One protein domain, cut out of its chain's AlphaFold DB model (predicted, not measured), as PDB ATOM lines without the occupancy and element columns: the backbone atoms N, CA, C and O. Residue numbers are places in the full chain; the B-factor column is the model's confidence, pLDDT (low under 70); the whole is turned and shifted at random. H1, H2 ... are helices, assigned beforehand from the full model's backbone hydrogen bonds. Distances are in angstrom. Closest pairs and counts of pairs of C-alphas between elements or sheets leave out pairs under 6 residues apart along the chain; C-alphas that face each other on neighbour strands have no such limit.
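What this domain is: This is residues 2 to 94 of the 199 residues of an uncharacterized protein of Zetaproteobacteria bacterium (UniProt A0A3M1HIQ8). Three helices, H2, H3 and H4, form a small up-and-down bundle with their centres in a triangle, and H1 and H5 lie at opposite ends of the long axis. H5 meets the bundle through H4, while H1 is only loosely placed beside H2 and H3. The printed part has 93 residues with five named helices, H1 to H5 in order, and no named strand; the class is all helix. The whole is compact, with a radius of gyration of the C-alphas of 14.1 A, and spans 43 by 28 by 16 A.

How they stand to each other: H4, residues 52 to 69, touches H3, residues 38 to 47, at a shallow tilt of 18 degrees, opposite ways; the closest C-alphas, of Ala 38 and Leu 65, are 5.6 A apart. H3 touches H2, residues 22 to 35, at a shallow tilt of 23 degrees, opposite ways, with the C-alphas of Leu 29 and Val 41 closest at 5.7 A. Both pairs are helical hairpins. H2 and H4 are close but not clearly touching, the C-alphas of Gly 22 and Trp 54 being closest at 6.1 A. H5, residues 82 to 93, only just touches H4, with 3 pairs of C-alphas within 8 A; the closest are those of Thr 60 and Ala 84, 7.0 A apart. H1, residues 2 to 12, is close to H2 but not clearly touching it, with the C-alphas of Arg 3 and Gly 35 closest at 7.8 A. H1 and H3 are near each other. In H3, H4 and H5 every O i to N i+4 pair is within hydrogen-bond range; in H1 6 of 7 are, in H2 9 of 10.

Where its parts are: H4 is longest, 25.8 A from C-alpha 52 at (185.460, 176.257, 71.561) to C-alpha 69. H2 measures 20.6 A, H5 16.6 A, H1 15.7 A and H3 14.6 A. H1 begins at C-alpha 2, (177.323, 177.750, 39.939).

The domain as a whole: The two farthest C-alphas, of Ala 16 and Ala 93, are 44.3 A apart. The printed part has no cut. The link from H4 to H5 is long, residues 70 to 81. Residues 2 to 20, 22, 32 to 33 and 35 to 36 have pLDDT under 70.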
ATOM      1  N   LYS A   2     177.200 176.818  38.783       49.34
ATOM      2  CA  LYS A   2     177.323 177.750  39.939       49.34
ATOM      3  C   LYS A   2     177.580 177.085  41.311       49.34
ATOM      4  O   LYS A   2     178.326 177.628  42.113       49.34
ATOM      5  N   ARG A   3     177.031 175.889  41.565       49.94
ATOM      6  CA  ARG A   3     177.234 175.142  42.828       49.94
ATOM      7  C   ARG A   3     178.667 174.632  43.037       49.94
ATOM      8  O   ARG A   3     179.100 174.529  44.176       49.94
ATOM      9  N   LEU A   4     179.398 174.336  41.957       51.41
ATOM     10  CA  LEU A   4     180.786 173.865  42.053       51.41
ATOM     11  C   LEU A   4     181.741 175.015  42.400       51.41
ATOM     12  O   LEU A   4     182.700 174.816  43.134       51.41
ATOM     13  N   PHE A   5     181.439 176.223  41.915       54.75
ATOM     14  CA  PHE A   5     182.267 177.410  42.134       54.75
ATOM     15  C   PHE A   5     182.232 177.888  43.591       54.75
ATOM     16  O   PHE A   5     183.270 178.228  44.139       54.75
ATOM     17  N   VAL A   6     181.067 177.836  44.252       56.00
ATOM     18  CA  VAL A   6     180.947 178.187  45.682       56.00
ATOM     19  C   VAL A   6     181.705 177.189  46.563       56.00
ATOM     20  O   VAL A   6     182.416 177.595  47.476       56.00
ATOM     21  N   ALA A   7     181.622 175.889  46.257       53.66
ATOM     22  CA  ALA A   7     182.359 174.868  47.000       53.66
ATOM     23  C   ALA A   7     183.884 175.014  46.832       53.66
ATOM     24  O   ALA A   7     184.613 174.922  47.818       53.66
ATOM     25  N   LEU A   8     184.364 175.291  45.612       55.22
ATOM     26  CA  LEU A   8     185.788 175.531  45.355       55.22
ATOM     27  C   LEU A   8     186.296 176.838  45.976       55.22
ATOM     28  O   LEU A   8     187.431 176.873  46.443       55.22
ATOM     29  N   TRP A   9     185.474 177.889  46.022       57.00
ATOM     30  CA  TRP A   9     185.880 179.153  46.635       57.00
ATOM     31  C   TRP A   9     186.021 179.025  48.159       57.00
ATOM     32  O   TRP A   9     187.012 179.490  48.715       57.00
ATOM     33  N   CYS A  10     185.118 178.290  48.820       54.12
ATOM     34  CA  CYS A  10     185.266 177.975  50.243       54.12
ATOM     35  C   CYS A  10     186.498 177.102  50.532       54.12
ATOM     36  O   CYS A  10     187.119 177.270  51.572       54.12
ATOM     37  N   LEU A  11     186.876 176.194  49.626       53.22
ATOM     38  CA  LEU A  11     188.077 175.359  49.779       53.22
ATOM     39  C   LEU A  11     189.384 176.133  49.535       53.22
ATOM     40  O   LEU A  11     190.393 175.824  50.161       53.22
ATOM     41  N   GLY A  12     189.372 177.143  48.659       52.31
ATOM     42  CA  GLY A  12     190.553 177.951  48.332       52.31
ATOM     43  C   GLY A  12     190.947 178.973  49.404       52.31
ATOM     44  O   GLY A  12     192.118 179.333  49.487       52.31
ATOM     45  N   CYS A  13     190.008 179.418  50.245       50.47
ATOM     46  CA  CYS A  13     190.283 180.399  51.304       50.47
ATOM     47  C   CYS A  13     190.825 179.785  52.608       50.47
ATOM     48  O   CYS A  13     191.330 180.520  53.446       50.47
ATOM     49  N   VAL A  14     190.802 178.455  52.768       51.56
ATOM     50  CA  VAL A  14     191.233 177.744  54.000       51.56
ATOM     51  C   VAL A  14     192.774 177.591  54.085       51.56
ATOM     52  O   VAL A  14     193.326 176.817  54.868       51.56
ATOM     53  N   GLY A  15     193.514 178.357  53.280       45.91
ATOM     54  CA  GLY A  15     194.975 178.367  53.238       45.91
ATOM     55  C   GLY A  15     195.623 179.076  54.434       45.91
ATOM     56  O   GLY A  15     195.842 180.276  54.397       45.91
ATOM     57  N   ALA A  16     195.987 178.281  55.442       45.72
ATOM     58  CA  ALA A  16     197.109 178.436  56.378       45.72
ATOM     59  C   ALA A  16     197.294 179.776  57.137       45.72
ATOM     60  O   ALA A  16     197.958 180.699  56.676       45.72
ATOM     61  N   GLY A  17     196.881 179.785  58.413       46.94
ATOM     62  CA  GLY A  17     197.600 180.511  59.475       46.94
ATOM     63  C   GLY A  17     196.861 181.647  60.183       46.94
ATOM     64  O   GLY A  17     197.319 182.069  61.242       46.94
ATOM     65  N   ALA A  18     195.722 182.114  59.675       49.72
ATOM     66  CA  ALA A  18     194.929 183.128  60.366       49.72
ATOM     67  C   ALA A  18     193.974 182.478  61.378       49.72
ATOM     68  O   ALA A  18     193.253 181.538  61.045       49.72
ATOM     69  N   GLN A  19     193.964 182.976  62.617       57.19
ATOM     70  CA  GLN A  19     192.885 182.732  63.572       57.19
ATOM     71  C   GLN A  19     191.614 183.335  62.964       57.19
ATOM     72  O   GLN A  19     191.396 184.542  63.030       57.19
ATOM     73  N   GLU A  20     190.851 182.510  62.250       59.28
ATOM     74  CA  GLU A  20     189.670 182.971  61.532       59.28
ATOM     75  C   GLU A  20     188.614 183.452  62.524       59.28
ATOM     76  O   GLU A  20     188.292 182.775  63.504       59.28
ATOM     77  N   ASP A  21     188.057 184.631  62.246       75.12
ATOM     78  CA  ASP A  21     186.871 185.136  62.924       75.12
ATOM     79  C   ASP A  21     185.763 184.079  62.806       75.12
ATOM     80  O   ASP A  21     185.235 183.824  61.720       75.12
ATOM     81  N   GLY A  22     185.400 183.447  63.927       69.75
ATOM     82  CA  GLY A  22     184.351 182.429  63.967       69.75
ATOM     83  C   GLY A  22     183.020 182.922  63.382       69.75
ATOM     84  O   GLY A  22     182.243 182.120  62.859       69.75
ATOM     85  N   GLY A  23     182.784 184.240  63.369       71.25
ATOM     86  CA  GLY A  23     181.647 184.860  62.696       71.25
ATOM     87  C   GLY A  23     181.689 184.761  61.165       71.25
ATOM     88  O   GLY A  23     180.635 184.678  60.529       71.25
ATOM     89  N   ALA A  24     182.868 184.747  60.542       73.31
ATOM     90  CA  ALA A  24     183.026 184.546  59.099       73.31
ATOM     91  C   ALA A  24     182.710 183.097  58.700       73.31
ATOM     92  O   ALA A  24     181.890 182.877  57.806       73.31
ATOM     93  N   VAL A  25     183.257 182.120  59.436       73.62
ATOM     94  CA  VAL A  25     182.955 180.690  59.244       73.62
ATOM     95  C   VAL A  25     181.457 180.439  59.421       73.62
ATOM     96  O   VAL A  25     180.826 179.787  58.592       73.62
ATOM     97  N   TYR A  26     180.847 181.022  60.455       70.31
ATOM     98  CA  TYR A  26     179.415 180.879  60.700       70.31
ATOM     99  C   TYR A  26     178.540 181.478  59.585       70.31
ATOM    100  O   TYR A  26     177.566 180.856  59.160       70.31
ATOM    101  N   ARG A  27     178.895 182.657  59.058       74.00
ATOM    102  CA  ARG A  27     178.186 183.266  57.917       74.00
ATOM    103  C   ARG A  27     178.298 182.416  56.655       74.00
ATOM    104  O   ARG A  27     177.284 182.189  55.997       74.00
ATOM    105  N   ALA A  28     179.485 181.882  56.369       72.56
ATOM    106  CA  ALA A  28     179.696 180.966  55.254       72.56
ATOM    107  C   ALA A  28     178.854 179.684  55.401       72.56
ATOM    108  O   ALA A  28     178.302 179.194  54.416       72.56
ATOM    109  N   LEU A  29     178.676 179.174  56.628       71.94
ATOM    110  CA  LEU A  29     177.785 178.040  56.899       71.94
ATOM    111  C   LEU A  29     176.316 178.373  56.606       71.94
ATOM    112  O   LEU A  29     175.633 177.554  55.993       71.94
ATOM    113  N   ILE A  30     175.829 179.560  56.991       71.75
ATOM    114  CA  ILE A  30     174.457 180.001  56.676       71.75
ATOM    115  C   ILE A  30     174.266 180.144  55.163       71.75
ATOM    116  O   ILE A  30     173.272 179.667  54.616       71.75
ATOM    117  N   GLU A  31     175.210 180.766  54.461       73.81
ATOM    118  CA  GLU A  31     175.129 180.912  53.004       73.81
ATOM    119  C   GLU A  31     175.178 179.562  52.288       73.81
ATOM    120  O   GLU A  31     174.398 179.317  51.364       73.81
ATOM    121  N   ALA A  32     176.019 178.639  52.754       69.75
ATOM    122  CA  ALA A  32     176.056 177.280  52.241       69.75
ATOM    123  C   ALA A  32     174.755 176.516  52.550       69.75
ATOM    124  O   ALA A  32     174.267 175.775  51.694       69.75
ATOM    125  N   ALA A  33     174.129 176.743  53.709       68.69
ATOM    126  CA  ALA A  33     172.839 176.149  54.064       68.69
ATOM    127  C   ALA A  33     171.673 176.647  53.186       68.69
ATOM    128  O   ALA A  33     170.689 175.921  53.027       68.69
ATOM    129  N   ARG A  34     171.791 177.833  52.564       74.38
ATOM    130  CA  ARG A  34     170.806 178.353  51.593       74.38
ATOM    131  C   ARG A  34     170.824 177.610  50.252       74.38
ATOM    132  O   ARG A  34     169.827 177.635  49.536       74.38
ATOM    133  N   GLY A  35     171.940 176.972  49.887       66.88
ATOM    134  CA  GLY A  35     172.133 176.392  48.550       66.88
ATOM    135  C   GLY A  35     172.605 174.936  48.503       66.88
ATOM    136  O   GLY A  35     172.658 174.363  47.408       66.88
ATOM    137  N   GLY A  36     172.962 174.344  49.646       67.81
ATOM    138  CA  GLY A  36     173.639 173.051  49.754       67.81
ATOM    139  C   GLY A  36     173.024 172.096  50.782       67.81
ATOM    140  O   GLY A  36     172.156 172.461  51.572       67.81
ATOM    141  N   SER A  37     173.476 170.841  50.750       71.88
ATOM    142  CA  SER A  37     173.079 169.815  51.718       71.88
ATOM    143  C   SER A  37     173.681 170.111  53.094       71.88
ATOM    144  O   SER A  37     174.849 170.503  53.187       71.88
ATOM    145  N   ALA A  38     172.929 169.864  54.177       72.88
ATOM    146  CA  ALA A  38     173.418 170.048  55.548       72.88
ATOM    147  C   ALA A  38     174.748 169.318  55.802       72.88
ATOM    148  O   ALA A  38     175.598 169.777  56.559       72.88
ATOM    149  N   GLN A  39     174.960 168.191  55.120       75.88
ATOM    150  CA  GLN A  39     176.185 167.402  55.220       75.88
ATOM    151  C   GLN A  39     177.425 168.147  54.706       75.88
ATOM    152  O   GLN A  39     178.482 168.039  55.321       75.88
ATOM    153  N   GLY A  40     177.315 168.900  53.606       75.56
ATOM    154  CA  GLY A  40     178.439 169.675  53.071       75.56
ATOM    155  C   GLY A  40     178.844 170.800  54.020       75.56
ATOM    156  O   GLY A  40     180.022 170.959  54.324       75.56
ATOM    157  N   VAL A  41     177.839 171.496  54.557       74.62
ATOM    158  CA  VAL A  41     177.985 172.548  55.573       74.62
ATOM    159  C   VAL A  41     178.732 171.999  56.792       74.62
ATOM    160  O   VAL A  41     179.750 172.553  57.189       74.62
ATOM    161  N   CYS A  42     178.308 170.846  57.320       81.06
ATOM    162  CA  CYS A  42     178.927 170.261  58.510       81.06
ATOM    163  C   CYS A  42     180.363 169.786  58.317       81.06
ATOM    164  O   CYS A  42     181.176 169.983  59.212       81.06
ATOM    165  N   ARG A  43     180.703 169.218  57.155       80.56
ATOM    166  CA  ARG A  43     182.081 168.776  56.886       80.56
ATOM    167  C   ARG A  43     183.066 169.943  56.856       80.56
ATOM    168  O   ARG A  43     184.167 169.820  57.378       80.56
ATOM    169  N   VAL A  44     182.670 171.073  56.266       75.62
ATOM    170  CA  VAL A  44     183.506 172.286  56.236       75.62
ATOM    171  C   VAL A  44     183.668 172.852  57.645       75.62
ATOM    172  O   VAL A  44     184.770 173.203  58.056       75.62
ATOM    173  N   ALA A  45     182.577 172.872  58.409       77.25
ATOM    174  CA  ALA A  45     182.565 173.332  59.789       77.25
ATOM    175  C   ALA A  45     183.469 172.506  60.720       77.25
ATOM    176  O   ALA A  45     184.132 173.064  61.586       77.25
ATOM    177  N   GLU A  46     183.487 171.183  60.544       78.81
ATOM    178  CA  GLU A  46     184.322 170.261  61.325       78.81
ATOM    179  C   GLU A  46     185.816 170.398  60.992       78.81
ATOM    180  O   GLU A  46     186.657 170.172  61.859       78.81
ATOM    181  N   ALA A  47     186.153 170.798  59.762       78.94
ATOM    182  CA  ALA A  47     187.534 171.026  59.340       78.94
ATOM    183  C   ALA A  47     188.102 172.378  59.818       78.94
ATOM    184  O   ALA A  47     189.322 172.536  59.908       78.94
ATOM    185  N   ALA A  48     187.240 173.352  60.123       78.69
ATOM    186  CA  ALA A  48     187.654 174.684  60.547       78.69
ATOM    187  C   ALA A  48     188.173 174.683  61.997       78.69
ATOM    188  O   ALA A  48     187.513 174.208  62.926       78.69
ATOM    189  N   LYS A  49     189.353 175.273  62.218       80.50
ATOM    190  CA  LYS A  49     189.896 175.504  63.565       80.50
ATOM    191  C   LYS A  49     189.238 176.739  64.178       80.50
ATOM    192  O   LYS A  49     189.751 177.844  64.053       80.50
ATOM    193  N   VAL A  50     188.101 176.541  64.833       83.88
ATOM    194  CA  VAL A  50     187.337 177.605  65.502       83.88
ATOM    195  C   VAL A  50     187.444 177.516  67.022       83.88
ATOM    196  O   VAL A  50     187.669 176.449  67.594       83.88
ATOM    197  N   GLU A  51     187.234 178.646  67.694       87.81
ATOM    198  CA  GLU A  51     187.175 178.700  69.153       87.81
ATOM    199  C   GLU A  51     186.094 177.772  69.725       87.81
ATOM    200  O   GLU A  51     185.052 177.529  69.109       87.81
ATOM    201  N   ALA A  52     186.305 177.286  70.952       87.69
ATOM    202  CA  ALA A  52     185.460 176.257  71.561       87.69
ATOM    203  C   ALA A  52     183.965 176.627  71.610       87.69
ATOM    204  O   ALA A  52     183.108 175.752  71.463       87.69
ATOM    205  N   HIS A  53     183.637 177.907  71.809       88.56
ATOM    206  CA  HIS A  53     182.249 178.366  71.855       88.56
ATOM    207  C   HIS A  53     181.585 178.366  70.468       88.56
ATOM    208  O   HIS A  53     180.460 177.881  70.332       88.56
ATOM    209  N   TRP A  54     182.298 178.800  69.424       87.19
ATOM    210  CA  TRP A  54     181.839 178.700  68.038       87.19
ATOM    211  C   TRP A  54     181.717 177.248  67.581       87.19
ATOM    212  O   TRP A  54     180.713 176.888  66.970       87.19
ATOM    213  N   ALA A  55     182.669 176.391  67.955       88.06
ATOM    214  CA  ALA A  55     182.629 174.964  67.643       88.06
ATOM    215  C   ALA A  55     181.345 174.292  68.167       88.06
ATOM    216  O   ALA A  55     180.731 173.487  67.466       88.06
ATOM    217  N   ARG A  56     180.904 174.640  69.387       90.50
ATOM    218  CA  ARG A  56     179.636 174.144  69.953       90.50
ATOM    219  C   ARG A  56     178.430 174.618  69.146       90.50
ATOM    220  O   ARG A  56     177.622 173.788  68.741       90.50
ATOM    221  N   ARG A  57     178.340 175.918  68.852       90.88
ATOM    222  CA  ARG A  57     177.241 176.496  68.055       90.88
ATOM    223  C   ARG A  57     177.134 175.869  66.675       90.88
ATOM    224  O   ARG A  57     176.042 175.530  66.235       90.88
ATOM    225  N   ILE A  58     178.270 175.667  66.022       88.56
ATOM    226  CA  ILE A  58     178.357 175.014  64.720       88.56
ATOM    227  C   ILE A  58     177.839 173.572  64.790       88.56
ATOM    228  O   ILE A  58     177.023 173.180  63.956       88.56
ATOM    229  N   ARG A  59     178.238 172.791  65.804       90.81
ATOM    230  CA  ARG A  59     177.722 171.425  65.996       90.81
ATOM    231  C   ARG A  59     176.214 171.403  66.243       90.81
ATOM    232  O   ARG A  59     175.520 170.590  65.636       90.81
ATOM    233  N   THR A  60     175.694 172.320  67.059       93.38
ATOM    234  CA  THR A  60     174.247 172.461  67.290       93.38
ATOM    235  C   THR A  60     173.504 172.830  66.007       93.38
ATOM    236  O   THR A  60     172.520 172.179  65.661       93.38
ATOM    237  N   ALA A  61     174.007 173.806  65.245       91.81
ATOM    238  CA  ALA A  61     173.454 174.183  63.945       91.81
ATOM    239  C   ALA A  61     173.423 172.988  62.981       91.81
ATOM    240  O   ALA A  61     172.414 172.727  62.330       91.81
ATOM    241  N   CYS A  62     174.498 172.204  62.950       91.00
ATOM    242  CA  CYS A  62     174.589 170.971  62.183       91.00
ATOM    243  C   CYS A  62     173.552 169.920  62.579       91.00
ATOM    244  O   CYS A  62     172.910 169.339  61.703       91.00
ATOM    245  N   ALA A  63     173.364 169.686  63.878       93.81
ATOM    246  CA  ALA A  63     172.349 168.764  64.374       93.81
ATOM    247  C   ALA A  63     170.938 169.208  63.947       93.81
ATOM    248  O   ALA A  63     170.161 168.393  63.448       93.81
ATOM    249  N   LEU A  64     170.630 170.507  64.048       93.94
ATOM    250  CA  LEU A  64     169.341 171.063  63.626       93.94
ATOM    251  C   LEU A  64     169.136 171.000  62.105       93.94
ATOM    252  O   LEU A  64     168.042 170.669  61.651       93.94
ATOM    253  N   LEU A  65     170.166 171.263  61.299       91.81
ATOM    254  CA  LEU A  65     170.074 171.146  59.840       91.81
ATOM    255  C   LEU A  65     169.873 169.688  59.394       91.81
ATOM    256  O   LEU A  65     169.056 169.428  58.513       91.81
ATOM    257  N   ARG A  66     170.553 168.722  60.025       91.44
ATOM    258  CA  ARG A  66     170.309 167.289  59.773       91.44
ATOM    259  C   ARG A  66     168.896 166.884  60.180       91.44
ATOM    260  O   ARG A  66     168.242 166.144  59.453       91.44
ATOM    261  N   MET A  67     168.425 167.389  61.320       94.25
ATOM    262  CA  MET A  67     167.059 167.179  61.791       94.25
ATOM    263  C   MET A  67     166.038 167.673  60.762       94.25
ATOM    264  O   MET A  67     165.131 166.915  60.429       94.25
ATOM    265  N   ARG A  68     166.229 168.872  60.194       93.69
ATOM    266  CA  ARG A  68     165.395 169.413  59.108       93.69
ATOM    267  C   ARG A  68     165.382 168.504  57.885       93.69
ATOM    268  O   ARG A  68     164.310 168.164  57.395       93.69
ATOM    269  N   ASP A  69     166.564 168.140  57.389       91.31
ATOM    270  CA  ASP A  69     166.707 167.348  56.161       91.31
ATOM    271  C   ASP A  69     166.061 165.958  56.317       91.31
ATOM    272  O   ASP A  69     165.444 165.453  55.382       91.31
ATOM    273  N   ALA A  70     166.138 165.369  57.514       93.31
ATOM    274  CA  ALA A  70     165.479 164.109  57.855       93.31
ATOM    275  C   ALA A  70     164.003 164.264  58.278       93.31
ATOM    276  O   ALA A  70     163.338 163.264  58.548       93.31
ATOM    277  N   GLN A  71     163.496 165.497  58.392       94.12
ATOM    278  CA  GLN A  71     162.216 165.830  59.032       94.12
ATOM    279  C   GLN A  71     162.034 165.149  60.402       94.12
ATOM    280  O   GLN A  71     160.937 164.703  60.757       94.12
ATOM    281  N   ALA A  72     163.123 165.028  61.158       95.38
ATOM    282  CA  ALA A  72     163.125 164.415  62.476       95.38
ATOM    283  C   ALA A  72     162.514 165.368  63.511       95.38
ATOM    284  O   ALA A  72     162.578 166.593  63.370       95.38
ATOM    285  N   LEU A  73     161.931 164.791  64.564       95.69
ATOM    286  CA  LEU A  73     161.351 165.534  65.689       95.69
ATOM    287  C   LEU A  73     162.361 165.800  66.809       95.69
ATOM    288  O   LEU A  73     162.107 166.618  67.686       95.69
ATOM    289  N   GLN A  74     163.504 165.116  66.770       95.75
ATOM    290  CA  GLN A  74     164.577 165.243  67.746       95.75
ATOM    291  C   GLN A  74     165.918 165.382  67.015       95.75
ATOM    292  O   GLN A  74     166.169 164.633  66.063       95.75
ATOM    293  N   PRO A  75     166.789 166.316  67.431       95.19
ATOM    294  CA  PRO A  75     168.109 166.459  66.844       95.19
ATOM    295  C   PRO A  75     169.038 165.349  67.340       95.19
ATOM    296  O   PRO A  75     169.289 165.208  68.535       95.19
ATOM    297  N   ALA A  76     169.592 164.573  66.410       93.38
ATOM    298  CA  ALA A  76     170.625 163.594  66.727       93.38
ATOM    299  C   ALA A  76     171.991 164.281  66.894       93.38
ATOM    300  O   ALA A  76     172.375 165.113  66.070       93.38
ATOM    301  N   GLY A  77     172.745 163.894  67.928       88.69
ATOM    302  CA  GLY A  77     174.109 164.392  68.151       88.69
ATOM    303  C   GLY A  77     174.177 165.852  68.605       88.69
ATOM    304  O   GLY A  77     175.091 166.575  68.211       88.69
ATOM    305  N   LEU A  78     173.199 166.299  69.399       92.81
ATOM    306  CA  LEU A  78     173.225 167.617  70.027       92.81
ATOM    307  C   LEU A  78     174.445 167.710  70.964       92.81
ATOM    308  O   LEU A  78     174.626 166.851  71.822       92.81
ATOM    309  N   ALA A  79     175.299 168.716  70.774       86.19
ATOM    310  CA  ALA A  79     176.515 168.877  71.571       86.19
ATOM    311  C   ALA A  79     176.202 169.466  72.951       86.19
ATOM    312  O   ALA A  79     175.376 170.368  73.043       86.19
ATOM    313  N   ASP A  80     176.914 169.043  73.994       90.94
ATOM    314  CA  ASP A  80     176.763 169.640  75.323       90.94
ATOM    315  C   ASP A  80     177.045 171.150  75.298       90.94
ATOM    316  O   ASP A  80     177.999 171.625  74.668       90.94
ATOM    317  N   GLY A  81     176.207 171.921  75.991       92.25
ATOM    318  CA  GLY A  81     176.333 173.373  76.063       92.25
ATOM    319  C   GLY A  81     175.015 174.095  76.346       92.25
ATOM    320  O   GLY A  81     173.949 173.473  76.375       92.25
ATOM    321  N   PRO A  82     175.068 175.423  76.544       95.56
ATOM    322  CA  PRO A  82     173.876 176.224  76.808       95.56
ATOM    323  C   PRO A  82     172.876 176.174  75.645       95.56
ATOM    324  O   PRO A  82     171.675 176.102  75.885       95.56
ATOM    325  N   GLU A  83     173.345 176.124  74.394       94.25
ATOM    326  CA  GLU A  83     172.478 176.016  73.217       94.25
ATOM    327  C   GLU A  83     171.664 174.712  73.217       94.25
ATOM    328  O   GLU A  83     170.485 174.711  72.859       94.25
ATOM    329  N   ALA A  84     172.256 173.601  73.670       95.19
ATOM    330  CA  ALA A  84     171.554 172.325  73.768       95.19
ATOM    331  C   ALA A  84     170.463 172.338  74.837       95.19
ATOM    332  O   ALA A  84     169.375 171.809  74.611       95.19
ATOM    333  N   VAL A  85     170.722 172.994  75.969       96.56
ATOM    334  CA  VAL A  85     169.716 173.192  77.019       96.56
ATOM    335  C   VAL A  85     168.544 174.022  76.490       96.56
ATOM    336  O   VAL A  85     167.394 173.680  76.755       96.56
ATOM    337  N   LEU A  86     168.810 175.079  75.713       97.06
ATOM    338  CA  LEU A  86     167.758 175.891  75.090       97.06
ATOM    339  C   LEU A  86     166.914 175.075  74.104       97.06
ATOM    340  O   LEU A  86     165.689 175.111  74.185       97.06
ATOM    341  N   VAL A  87     167.557 174.291  73.233       96.88
ATOM    342  CA  VAL A  87     166.880 173.378  72.296       96.88
ATOM    343  C   VAL A  87     165.990 172.387  73.044       96.88
ATOM    344  O   VAL A  87     164.807 172.280  72.735       96.88
ATOM    345  N   GLN A  88     166.517 171.699  74.058       96.56
ATOM    346  CA  GLN A  88     165.750 170.711  74.823       96.56
ATOM    347  C   GLN A  88     164.575 171.344  75.573       96.56
ATOM    348  O   GLN A  88     163.469 170.807  75.546       96.56
ATOM    349  N   ARG A  89     164.782 172.509  76.201       97.56
ATOM    350  CA  ARG A  89     163.707 173.249  76.880       97.56
ATOM    351  C   ARG A  89     162.627 173.694  75.906       97.56
ATOM    352  O   ARG A  89     161.446 173.577  76.219       97.56
ATOM    353  N   TRP A  90     163.016 174.181  74.729       97.81
ATOM    354  CA  TRP A  90     162.054 174.588  73.714       97.81
ATOM    355  C   TRP A  90     161.246 173.394  73.206       97.81
ATOM    356  O   TRP A  90     160.026 173.495  73.153       97.81
ATOM    357  N   LEU A  91     161.897 172.258  72.922       97.19
ATOM    358  CA  LEU A  91     161.238 171.019  72.489       97.19
ATOM    359  C   LEU A  91     160.276 170.466  73.548       97.19
ATOM    360  O   LEU A  91     159.223 169.940  73.200       97.19
ATOM    361  N   ALA A  92     160.612 170.606  74.834       97.00
ATOM    362  CA  ALA A  92     159.726 170.225  75.932       97.00
ATOM    363  C   ALA A  92     158.499 171.148  76.047       97.00
ATOM    364  O   ALA A  92     157.417 170.684  76.396       97.00
ATOM    365  N   ALA A  93     158.657 172.442  75.752       97.94
ATOM    366  CA  ALA A  93     157.584 173.431  75.837       97.94
ATOM    367  C   ALA A  93     156.709 173.516  74.569       97.94
ATOM    368  O   ALA A  93     155.549 173.911  74.656       97.94
ATOM    369  N   HIS A  94     157.247 173.156  73.401       97.62
ATOM    370  CA  HIS A  94     156.594 173.312  72.101       97.62
ATOM    371  C   HIS A  94     156.519 171.958  71.388       97.62
ATOM    372  O   HIS A  94     157.437 171.609  70.632       97.62
TER     373      HIS A  94